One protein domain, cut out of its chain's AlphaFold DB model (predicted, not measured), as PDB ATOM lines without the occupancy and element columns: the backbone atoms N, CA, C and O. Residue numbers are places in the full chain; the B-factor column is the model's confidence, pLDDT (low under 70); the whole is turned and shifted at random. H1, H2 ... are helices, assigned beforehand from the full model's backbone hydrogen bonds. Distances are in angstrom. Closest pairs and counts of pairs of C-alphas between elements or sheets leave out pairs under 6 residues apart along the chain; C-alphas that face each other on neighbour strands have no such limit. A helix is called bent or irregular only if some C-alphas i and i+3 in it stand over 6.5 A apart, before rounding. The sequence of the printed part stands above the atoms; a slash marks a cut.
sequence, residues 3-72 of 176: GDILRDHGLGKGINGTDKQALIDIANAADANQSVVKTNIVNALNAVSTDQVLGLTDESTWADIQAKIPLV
ATOM      1  N   GLY A   3      71.572 132.015   0.222       52.50
ATOM      2  CA  GLY A   3      71.288 130.812   1.017       52.50
ATOM      3  C   GLY A   3      71.105 131.040   2.522       52.50
ATOM      4  O   GLY A   3      70.395 130.255   3.145       52.50
ATOM      5  N   ASP A   4      71.692 132.100   3.092       57.66
ATOM      6  CA  ASP A   4      71.552 132.419   4.526       57.66
ATOM      7  C   ASP A   4      70.248 133.162   4.833       57.66
ATOM      8  O   ASP A   4      69.544 132.795   5.766       57.66
ATOM      9  N   ILE A   5      69.845 134.112   3.982       56.28
ATOM     10  CA  ILE A   5      68.593 134.870   4.162       56.28
ATOM     11  C   ILE A   5      67.371 133.938   4.094       56.28
ATOM     12  O   ILE A   5      66.424 134.083   4.859       56.28
ATOM     13  N   LEU A   6      67.391 132.921   3.226       55.06
ATOM     14  CA  LEU A   6      66.277 131.971   3.101       55.06
ATOM     15  C   LEU A   6      66.211 130.952   4.255       55.06
ATOM     16  O   LEU A   6      65.132 130.437   4.547       55.06
ATOM     17  N   ARG A   7      67.339 130.675   4.926       55.97
ATOM     18  CA  ARG A   7      67.389 129.810   6.118       55.97
ATOM     19  C   ARG A   7      66.910 130.527   7.374       55.97
ATOM     20  O   ARG A   7      66.211 129.899   8.166       55.97
ATOM     21  N   ASP A   8      67.218 131.814   7.509       58.41
ATOM     22  CA  ASP A   8      66.671 132.664   8.574       58.41
ATOM     23  C   ASP A   8      65.163 132.905   8.404       58.41
ATOM     24  O   ASP A   8      64.449 133.084   9.385       58.41
ATOM     25  N   HIS A   9      64.649 132.817   7.172       58.62
ATOM     26  CA  HIS A   9      63.223 132.961   6.855       58.62
ATOM     27  C   HIS A   9      62.455 131.619   6.806       58.62
ATOM     28  O   HIS A   9      61.358 131.546   6.255       58.62
ATOM     29  N   GLY A  10      63.010 130.540   7.376       56.62
ATOM     30  CA  GLY A  10      62.263 129.305   7.660       56.62
ATOM     31  C   GLY A  10      61.917 128.418   6.456       56.62
ATOM     32  O   GLY A  10      61.192 127.432   6.606       56.62
ATOM     33  N   LEU A  11      62.448 128.685   5.260       50.50
ATOM     34  CA  LEU A  11      62.208 127.816   4.105       50.50
ATOM     35  C   LEU A  11      63.010 126.509   4.244       50.50
ATOM     36  O   LEU A  11      64.223 126.463   4.045       50.50
ATOM     37  N   GLY A  12      62.303 125.433   4.606       56.56
ATOM     38  CA  GLY A  12      62.837 124.069   4.720       56.56
ATOM     39  C   GLY A  12      63.158 123.597   6.143       56.56
ATOM     40  O   GLY A  12      63.646 122.481   6.312       56.56
ATOM     41  N   LYS A  13      62.873 124.400   7.175       58.41
ATOM     42  CA  LYS A  13      62.943 123.973   8.578       58.41
ATOM     43  C   LYS A  13      61.612 124.297   9.243       58.41
ATOM     44  O   LYS A  13      61.168 125.434   9.182       58.41
ATOM     45  N   GLY A  14      60.960 123.290   9.826       63.50
ATOM     46  CA  GLY A  14      59.726 123.492  10.591       63.50
ATOM     47  C   GLY A  14      59.895 124.534  11.705       63.50
ATOM     48  O   GLY A  14      61.018 124.940  12.000       63.50
ATOM     49  N   ILE A  15      58.773 124.930  12.318       73.06
ATOM     50  CA  ILE A  15      58.649 125.943  13.387       73.06
ATOM     51  C   ILE A  15      59.916 126.004  14.262       73.06
ATOM     52  O   ILE A  15      60.290 125.005  14.894       73.06
ATOM     53  N   ASN A  16      60.591 127.157  14.265       74.94
ATOM     54  CA  ASN A  16      61.838 127.345  15.007       74.94
ATOM     55  C   ASN A  16      61.566 127.442  16.529       74.94
ATOM     56  O   ASN A  16      60.418 127.466  16.970       74.94
ATOM     57  N   GLY A  17      62.611 127.439  17.364       81.00
ATOM     58  CA  GLY A  17      62.449 127.442  18.828       81.00
ATOM     59  C   GLY A  17      61.697 128.666  19.371       81.00
ATOM     60  O   GLY A  17      60.869 128.520  20.266       81.00
ATOM     61  N   THR A  18      61.937 129.842  18.791       81.94
ATOM     62  CA  THR A  18      61.262 131.092  19.164       81.94
ATOM     63  C   THR A  18      59.782 131.052  18.798       81.94
ATOM     64  O   THR A  18      58.939 131.376  19.628       81.94
ATOM     65  N   ASP A  19      59.453 130.574  17.600       81.19
ATOM     66  CA  ASP A  19      58.070 130.432  17.145       81.19
ATOM     67  C   ASP A  19      57.308 129.405  17.998       81.19
ATOM     68  O   ASP A  19      56.142 129.610  18.331       81.19
ATOM     69  N   LYS A  20      57.969 128.312  18.413       83.00
ATOM     70  CA  LYS A  20      57.381 127.343  19.354       83.00
ATOM     71  C   LYS A  20      57.052 127.993  20.691       83.00
ATOM     72  O   LYS A  20      55.967 127.759  21.211       83.00
ATOM     73  N   GLN A  21      57.963 128.802  21.232       85.00
ATOM     74  CA  GLN A  21      57.721 129.503  22.490       85.00
ATOM     75  C   GLN A  21      56.574 130.508  22.353       85.00
ATOM     76  O   GLN A  21      55.683 130.517  23.191       85.00
ATOM     77  N   ALA A  22      56.526 131.269  21.258       87.44
ATOM     78  CA  ALA A  22      55.435 132.204  21.003       87.44
ATOM     79  C   ALA A  22      54.068 131.500  20.932       87.44
ATOM     80  O   ALA A  22      53.086 131.996  21.481       87.44
ATOM     81  N   LEU A  23      53.990 130.320  20.306       89.12
ATOM     82  CA  LEU A  23      52.761 129.520  20.276       89.12
ATOM     83  C   LEU A  23      52.367 128.997  21.662       89.12
ATOM     84  O   LEU A  23      51.181 128.994  21.990       89.12
ATOM     85  N   ILE A  24      53.342 128.582  22.475       91.38
ATOM     86  CA  ILE A  24      53.112 128.179  23.870       91.38
ATOM     87  C   ILE A  24      52.572 129.362  24.680       91.38
ATOM     88  O   ILE A  24      51.585 129.212  25.395       91.38
ATOM     89  N   ASP A  25      53.167 130.545  24.536       94.00
ATOM     90  CA  ASP A  25      52.746 131.746  25.257       94.00
ATOM     91  C   ASP A  25      51.320 132.163  24.864       94.00
ATOM     92  O   ASP A  25      50.507 132.489  25.731       94.00
ATOM     93  N   ILE A  26      50.981 132.080  23.572       93.50
ATOM     94  CA  ILE A  26      49.620 132.324  23.072       93.50
ATOM     95  C   ILE A  26      48.629 131.311  23.656       93.50
ATOM     96  O   ILE A  26      47.555 131.711  24.102       93.50
ATOM     97  N   ALA A  27      48.974 130.020  23.673       94.75
ATOM     98  CA  ALA A  27      48.113 128.982  24.235       94.75
ATOM     99  C   ALA A  27      47.872 129.205  25.737       94.75
ATOM    100  O   ALA A  27      46.726 129.236  26.178       94.75
ATOM    101  N   ASN A  28      48.930 129.488  26.499       94.75
ATOM    102  CA  ASN A  28      48.836 129.774  27.930       94.75
ATOM    103  C   ASN A  28      47.970 131.013  28.214       94.75
ATOM    104  O   ASN A  28      47.156 131.014  29.139       94.75
ATOM    105  N   ALA A  29      48.121 132.074  27.414       94.81
ATOM    106  CA  ALA A  29      47.303 133.279  27.538       94.81
ATOM    107  C   ALA A  29      45.829 133.012  27.190       94.81
ATOM    108  O   ALA A  29      44.930 133.533  27.855       94.81
ATOM    109  N   ALA A  30      45.566 132.193  26.169       93.88
ATOM    110  CA  ALA A  30      44.216 131.792  25.796       93.88
ATOM    111  C   ALA A  30      43.538 130.975  26.906       93.88
ATOM    112  O   ALA A  30      42.397 131.278  27.257       93.88
ATOM    113  N   ASP A  31      44.245 130.018  27.509       92.62
ATOM    114  CA  ASP A  31      43.733 129.202  28.617       92.62
ATOM    115  C   ASP A  31      43.424 130.058  29.854       92.62
ATOM    116  O   ASP A  31      42.352 129.939  30.456       92.62
ATOM    117  N   ALA A  32      44.315 130.996  30.195       92.50
ATOM    118  CA  ALA A  32      44.080 131.943  31.281       92.50
ATOM    119  C   ALA A  32      42.828 132.800  31.024       92.50
ATOM    120  O   ALA A  32      41.962 132.920  31.895       92.50
ATOM    121  N   ASN A  33      42.688 133.351  29.815       93.75
ATOM    122  CA  ASN A  33      41.526 134.154  29.438       93.75
ATOM    123  C   ASN A  33      40.228 133.337  29.460       93.75
ATOM    124  O   ASN A  33      39.205 133.820  29.944       93.75
ATOM    125  N   GLN A  34      40.256 132.099  28.966       93.00
ATOM    126  CA  GLN A  34      39.097 131.210  28.970       93.00
ATOM    127  C   GLN A  34      38.635 130.901  30.398       93.00
ATOM    128  O   GLN A  34      37.430 130.950  30.662       93.00
ATOM    129  N   SER A  35      39.570 130.640  31.315       91.38
ATOM    130  CA  SER A  35      39.279 130.433  32.738       91.38
ATOM    131  C   SER A  35      38.611 131.664  33.364       91.38
ATOM    132  O   SER A  35      37.534 131.558  33.952       91.38
ATOM    133  N   VAL A  36      39.166 132.860  33.130       94.31
ATOM    134  CA  VAL A  36      38.606 134.129  33.630       94.31
ATOM    135  C   VAL A  36      37.189 134.372  33.100       94.31
ATOM    136  O   VAL A  36      36.279 134.695  33.865       94.31
ATOM    137  N   VAL A  37      36.973 134.196  31.792       94.69
ATOM    138  CA  VAL A  37      35.652 134.376  31.169       94.69
ATOM    139  C   VAL A  37      34.638 133.392  31.747       94.69
ATOM    140  O   VAL A  37      33.507 133.778  32.047       94.69
ATOM    141  N   LYS A  38      35.038 132.136  31.952       95.06
ATOM    142  CA  LYS A  38      34.185 131.102  32.537       95.06
ATOM    143  C   LYS A  38      33.759 131.464  33.962       95.06
ATOM    144  O   LYS A  38      32.561 131.444  34.244       95.06
ATOM    145  N   THR A  39      34.695 131.852  34.827       94.19
ATOM    146  CA  THR A  39      34.384 132.284  36.199       94.19
ATOM    147  C   THR A  39      33.456 133.500  36.206       94.19
ATOM    148  O   THR A  39      32.473 133.521  36.947       94.19
ATOM    149  N   ASN A  40      33.682 134.483  35.328       95.06
ATOM    150  CA  ASN A  40      32.796 135.645  35.208       95.06
ATOM    151  C   ASN A  40      31.360 135.250  34.829       95.06
ATOM    152  O   ASN A  40      30.408 135.768  35.411       95.06
ATOM    153  N   ILE A  41      31.195 134.313  33.890       94.50
ATOM    154  CA  ILE A  41      29.878 133.804  33.485       94.50
ATOM    155  C   ILE A  41      29.205 133.044  34.632       94.50
ATOM    156  O   ILE A  41      28.038 133.299  34.918       94.50
ATOM    157  N   VAL A  42      29.927 132.150  35.316       94.81
ATOM    158  CA  VAL A  42      29.410 131.403  36.477       94.81
ATOM    159  C   VAL A  42      28.908 132.359  37.559       94.81
ATOM    160  O   VAL A  42      27.773 132.228  38.024       94.81
ATOM    161  N   ASN A  43      29.714 133.362  37.909       93.06
ATOM    162  CA  ASN A  43      29.358 134.364  38.909       93.06
ATOM    163  C   ASN A  43      28.126 135.172  38.492       93.06
ATOM    164  O   ASN A  43      27.209 135.351  39.294       93.06
ATOM    165  N   ALA A  44      28.068 135.612  37.232       91.38
ATOM    166  CA  ALA A  44      26.925 136.354  36.712       91.38
ATOM    167  C   ALA A  44      25.634 135.518  36.737       91.38
ATOM    168  O   ALA A  44      24.601 135.997  37.200       91.38
ATOM    169  N   LEU A  45      25.682 134.259  36.295       91.31
ATOM    170  CA  LEU A  45      24.514 133.373  36.275       91.31
ATOM    171  C   LEU A  45      23.995 133.073  37.686       91.31
ATOM    172  O   LEU A  45      22.790 133.153  37.926       91.31
ATOM    173  N   ASN A  46      24.896 132.775  38.627       90.00
ATOM    174  CA  ASN A  46      24.533 132.546  40.026       90.00
ATOM    175  C   ASN A  46      23.916 133.796  40.673       90.00
ATOM    176  O   ASN A  46      22.973 133.669  41.447       90.00
ATOM    177  N   ALA A  47      24.415 134.993  40.349       87.38
ATOM    178  CA  ALA A  47      23.887 136.245  40.889       87.38
ATOM    179  C   ALA A  47      22.489 136.594  40.346       87.38
ATOM    180  O   ALA A  47      21.669 137.158  41.069       87.38
ATOM    181  N   VAL A  48      22.212 136.275  39.077       86.06
ATOM    182  CA  VAL A  48      20.946 136.621  38.405       86.06
ATOM    183  C   VAL A  48      19.817 135.640  38.741       86.06
ATOM    184  O   VAL A  48      18.648 136.029  38.754       86.06
ATOM    185  N   SER A  49      20.139 134.376  39.019       82.56
ATOM    186  CA  SER A  49      19.145 133.364  39.378       82.56
ATOM    187  C   SER A  49      18.745 133.478  40.850       82.56
ATOM    188  O   SER A  49      19.332 132.844  41.723       82.56
ATOM    189  N   THR A  50      17.733 134.292  41.143       73.88
ATOM    190  CA  THR A  50      17.317 134.563  42.529       73.88
ATOM    191  C   THR A  50      16.270 133.581  43.054       73.88
ATOM    192  O   THR A  50      16.142 133.419  44.262       73.88
ATOM    193  N   ASP A  51      15.517 132.921  42.169       72.19
ATOM    194  CA  ASP A  51      14.493 131.942  42.572       72.19
ATOM    195  C   ASP A  51      15.066 130.532  42.789       72.19
ATOM    196  O   ASP A  51      14.441 129.699  43.447       72.19
ATOM    197  N   GLN A  52      16.241 130.242  42.219       74.31
ATOM    198  CA  GLN A  52      16.877 128.932  42.300       74.31
ATOM    199  C   GLN A  52      18.401 129.061  42.308       74.31
ATOM    200  O   GLN A  52      18.991 129.647  41.402       74.31
ATOM    201  N   VAL A  53      19.047 128.424  43.286       82.56
ATOM    202  CA  VAL A  53      20.506 128.279  43.315       82.56
ATOM    203  C   VAL A  53      20.930 127.330  42.190       82.56
ATOM    204  O   VAL A  53      20.540 126.161  42.182       82.56
ATOM    205  N   LEU A  54      21.721 127.818  41.229       87.50
ATOM    206  CA  LEU A  54      22.165 127.010  40.082       87.50
ATOM    207  C   LEU A  54      23.261 126.005  40.461       87.50
ATOM    208  O   LEU A  54      23.388 124.970  39.803       87.50
ATOM    209  N   GLY A  55      24.014 126.299  41.528       88.94
ATOM    210  CA  GLY A  55      25.099 125.455  42.031       88.94
ATOM    211  C   GLY A  55      26.302 125.390  41.090       88.94
ATOM    212  O   GLY A  55      27.047 124.419  41.144       88.94
ATOM    213  N   LEU A  56      26.466 126.383  40.207       93.31
ATOM    214  CA  LEU A  56      27.637 126.477  39.340       93.31
ATOM    215  C   LEU A  56      28.854 126.900  40.167       93.31
ATOM    216  O   LEU A  56      28.771 127.826  40.974       93.31
ATOM    217  N   THR A  57      29.973 126.227  39.942       92.12
ATOM    218  CA  THR A  57      31.268 126.436  40.601       92.12
ATOM    219  C   THR A  57      32.366 126.586  39.550       92.12
ATOM    220  O   THR A  57      32.137 126.334  38.364       92.12
ATOM    221  N   ASP A  58      33.583 126.937  39.968       85.12
ATOM    222  CA  ASP A  58      34.733 127.041  39.056       85.12
ATOM    223  C   ASP A  58      35.078 125.699  38.370       85.12
ATOM    224  O   ASP A  58      35.588 125.671  37.244       85.12
ATOM    225  N   GLU A  59      34.703 124.576  38.991       90.00
ATOM    226  CA  GLU A  59      34.868 123.223  38.444       90.00
ATOM    227  C   GLU A  59      33.814 122.857  37.385       90.00
ATOM    228  O   GLU A  59      34.036 121.946  36.590       90.00
ATOM    229  N   SER A  60      32.687 123.575  37.315       93.62
ATOM    230  CA  SER A  60      31.580 123.253  36.397       93.62
ATOM    231  C   SER A  60      32.029 123.309  34.942       93.62
ATOM    232  O   SER A  60      32.635 124.286  34.530       93.62
ATOM    233  N   THR A  61      31.745 122.309  34.116       94.50
ATOM    234  CA  THR A  61      32.122 122.334  32.693       94.50
ATOM    235  C   THR A  61      31.257 123.317  31.889       94.50
ATOM    236  O   THR A  61      30.202 123.763  32.342       94.50
ATOM    237  N   TRP A  62      31.657 123.646  30.654       94.50
ATOM    238  CA  TRP A  62      30.794 124.421  29.746       94.50
ATOM    239  C   TRP A  62      29.445 123.734  29.488       94.50
ATOM    240  O   TRP A  62      28.431 124.419  29.360       94.50
ATOM    241  N   ALA A  63      29.422 122.399  29.466       95.38
ATOM    242  CA  ALA A  63      28.191 121.626  29.334       95.38
ATOM    243  C   ALA A  63      27.283 121.785  30.566       95.38
ATOM    244  O   ALA A  63      26.079 121.983  30.410       95.38
ATOM    245  N   ASP A  64      27.856 121.787  31.775       95.25
ATOM    246  CA  ASP A  64      27.104 122.039  33.011       95.25
ATOM    247  C   ASP A  64      26.502 123.446  33.011       95.25
ATOM    248  O   ASP A  64      25.312 123.614  33.283       95.25
ATOM    249  N   ILE A  65      27.296 124.456  32.635       95.06
ATOM    250  CA  ILE A  65      26.833 125.845  32.500       95.06
ATOM    251  C   ILE A  65      25.657 125.907  31.521       95.06
ATOM    252  O   ILE A  65      24.601 126.438  31.863       95.06
ATOM    253  N   GLN A  66      25.799 125.309  30.335       95.19
ATOM    254  CA  GLN A  66      24.749 125.296  29.318       95.19
ATOM    255  C   GLN A  66      23.459 124.635  29.821       95.19
ATOM    256  O   GLN A  66      22.372 125.166  29.595       95.19
ATOM    257  N   ALA A  67      23.560 123.512  30.536       92.62
ATOM    258  CA  ALA A  67      22.405 122.817  31.095       92.62
ATOM    259  C   ALA A  67      21.670 123.635  32.174       92.62
ATOM    260  O   ALA A  67      20.470 123.447  32.382       92.62
ATOM    261  N   LYS A  68      22.365 124.552  32.859       90.75
ATOM    262  CA  LYS A  68      21.781 125.420  33.893       90.75
ATOM    263  C   LYS A  68      21.164 126.707  33.349       90.75
ATOM    264  O   LYS A  68      20.283 127.242  34.015       90.75
ATOM    265  N   ILE A  69      21.555 127.185  32.162       89.56
ATOM    266  CA  ILE A  69      21.009 128.423  31.565       89.56
ATOM    267  C   ILE A  69      19.465 128.439  31.529       89.56
ATOM    268  O   ILE A  69      18.892 129.436  31.966       89.56
ATOM    269  N   PRO A  70      18.754 127.372  31.104       85.81
ATOM    270  CA  PRO A  70      17.285 127.367  31.098       85.81
ATOM    271  C   PRO A  70      16.640 127.474  32.487       85.81
ATOM    272  O   PRO A  70      15.448 127.755  32.592       85.81
ATOM    273  N   LEU A  71      17.402 127.214  33.553       82.75
ATOM    274  CA  LEU A  71      16.936 127.283  34.938       82.75
ATOM    275  C   LEU A  71      17.135 128.671  35.557       82.75
ATOM    276  O   LEU A  71      16.651 128.909  36.661       82.75
ATOM    277  N   VAL A  72      17.829 129.583  34.867       84.44
ATOM    278  CA  VAL A  72      18.032 130.958  35.328       84.44
ATOM    279  C   VAL A  72      16.678 131.657  35.380       84.44
ATOM    280  O   VAL A  72      16.050 131.912  34.352       84.44
TER     281      VAL A  72
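Overview. This is residues 3 to 72 of the 176 residues of an uncharacterized protein of Brevibacillus panacihumi (UniProt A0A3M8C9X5). One long straight helix, H2, makes most of the length of a thin rod. Past its last residue the chain folds back along it through residues 49 to 61, and the short helix H3 then runs side by side with the last part of H2, while the small helix H1 lies beyond the other end of H2, away from both. The printed part has 70 residues with three named helices, in the order H1, H2, H3, and no named strand; the class is all helix. It is extended, with a radius of gyration of the C-alphas of 21.2 A, and spans 70 by 16 by 15 A.

Arrangement. H2, residues 17 to 48, and H3, residues 62 to 71, only just touch, with 3 pairs of C-alphas within 8 A. H2 touches H3 with residues 38 to 45 alone, and the closest C-alphas are those of Val 42 and Ile 65, 7.3 A apart. Their lines stand at a shallow tilt of 20 degrees, and they run the same way. H1, residues 3 to 8, is apart from H2 and from H3. In H2 every O i to N i+4 pair is within hydrogen-bond range; in H1 it is 1 of 2, in H3 4 of 6.

Along the chain. H2 measures 46.8 A, from C-alpha 17 at (62.449, 127.442, 18.828) to C-alpha 48 at (20.946, 136.621, 38.405). H3 measures 15.1 A and ends with C-alpha 71 at (16.936, 127.283, 34.938); it is irregular, but only just, with C-alphas 67 and 70 6.8 A apart. H1 measures 9.0 A and begins with C-alpha 3 at (71.288, 130.812, 1.017).

Size, cuts and confidence. The C-alphas of Gly 3 and Asp 51, the two farthest apart, are 70.4 A apart. The printed part has no cut. The link from H2 to H3, 13 residues, is long; that from H1 to H2, 8 residues, is short. Residues 9 to 14 stand free, as do residues 17 to 22 and 24 to 34 of H2. The mean pLDDT of the printed part is 83.6, and residues 3 to 14 are under 70.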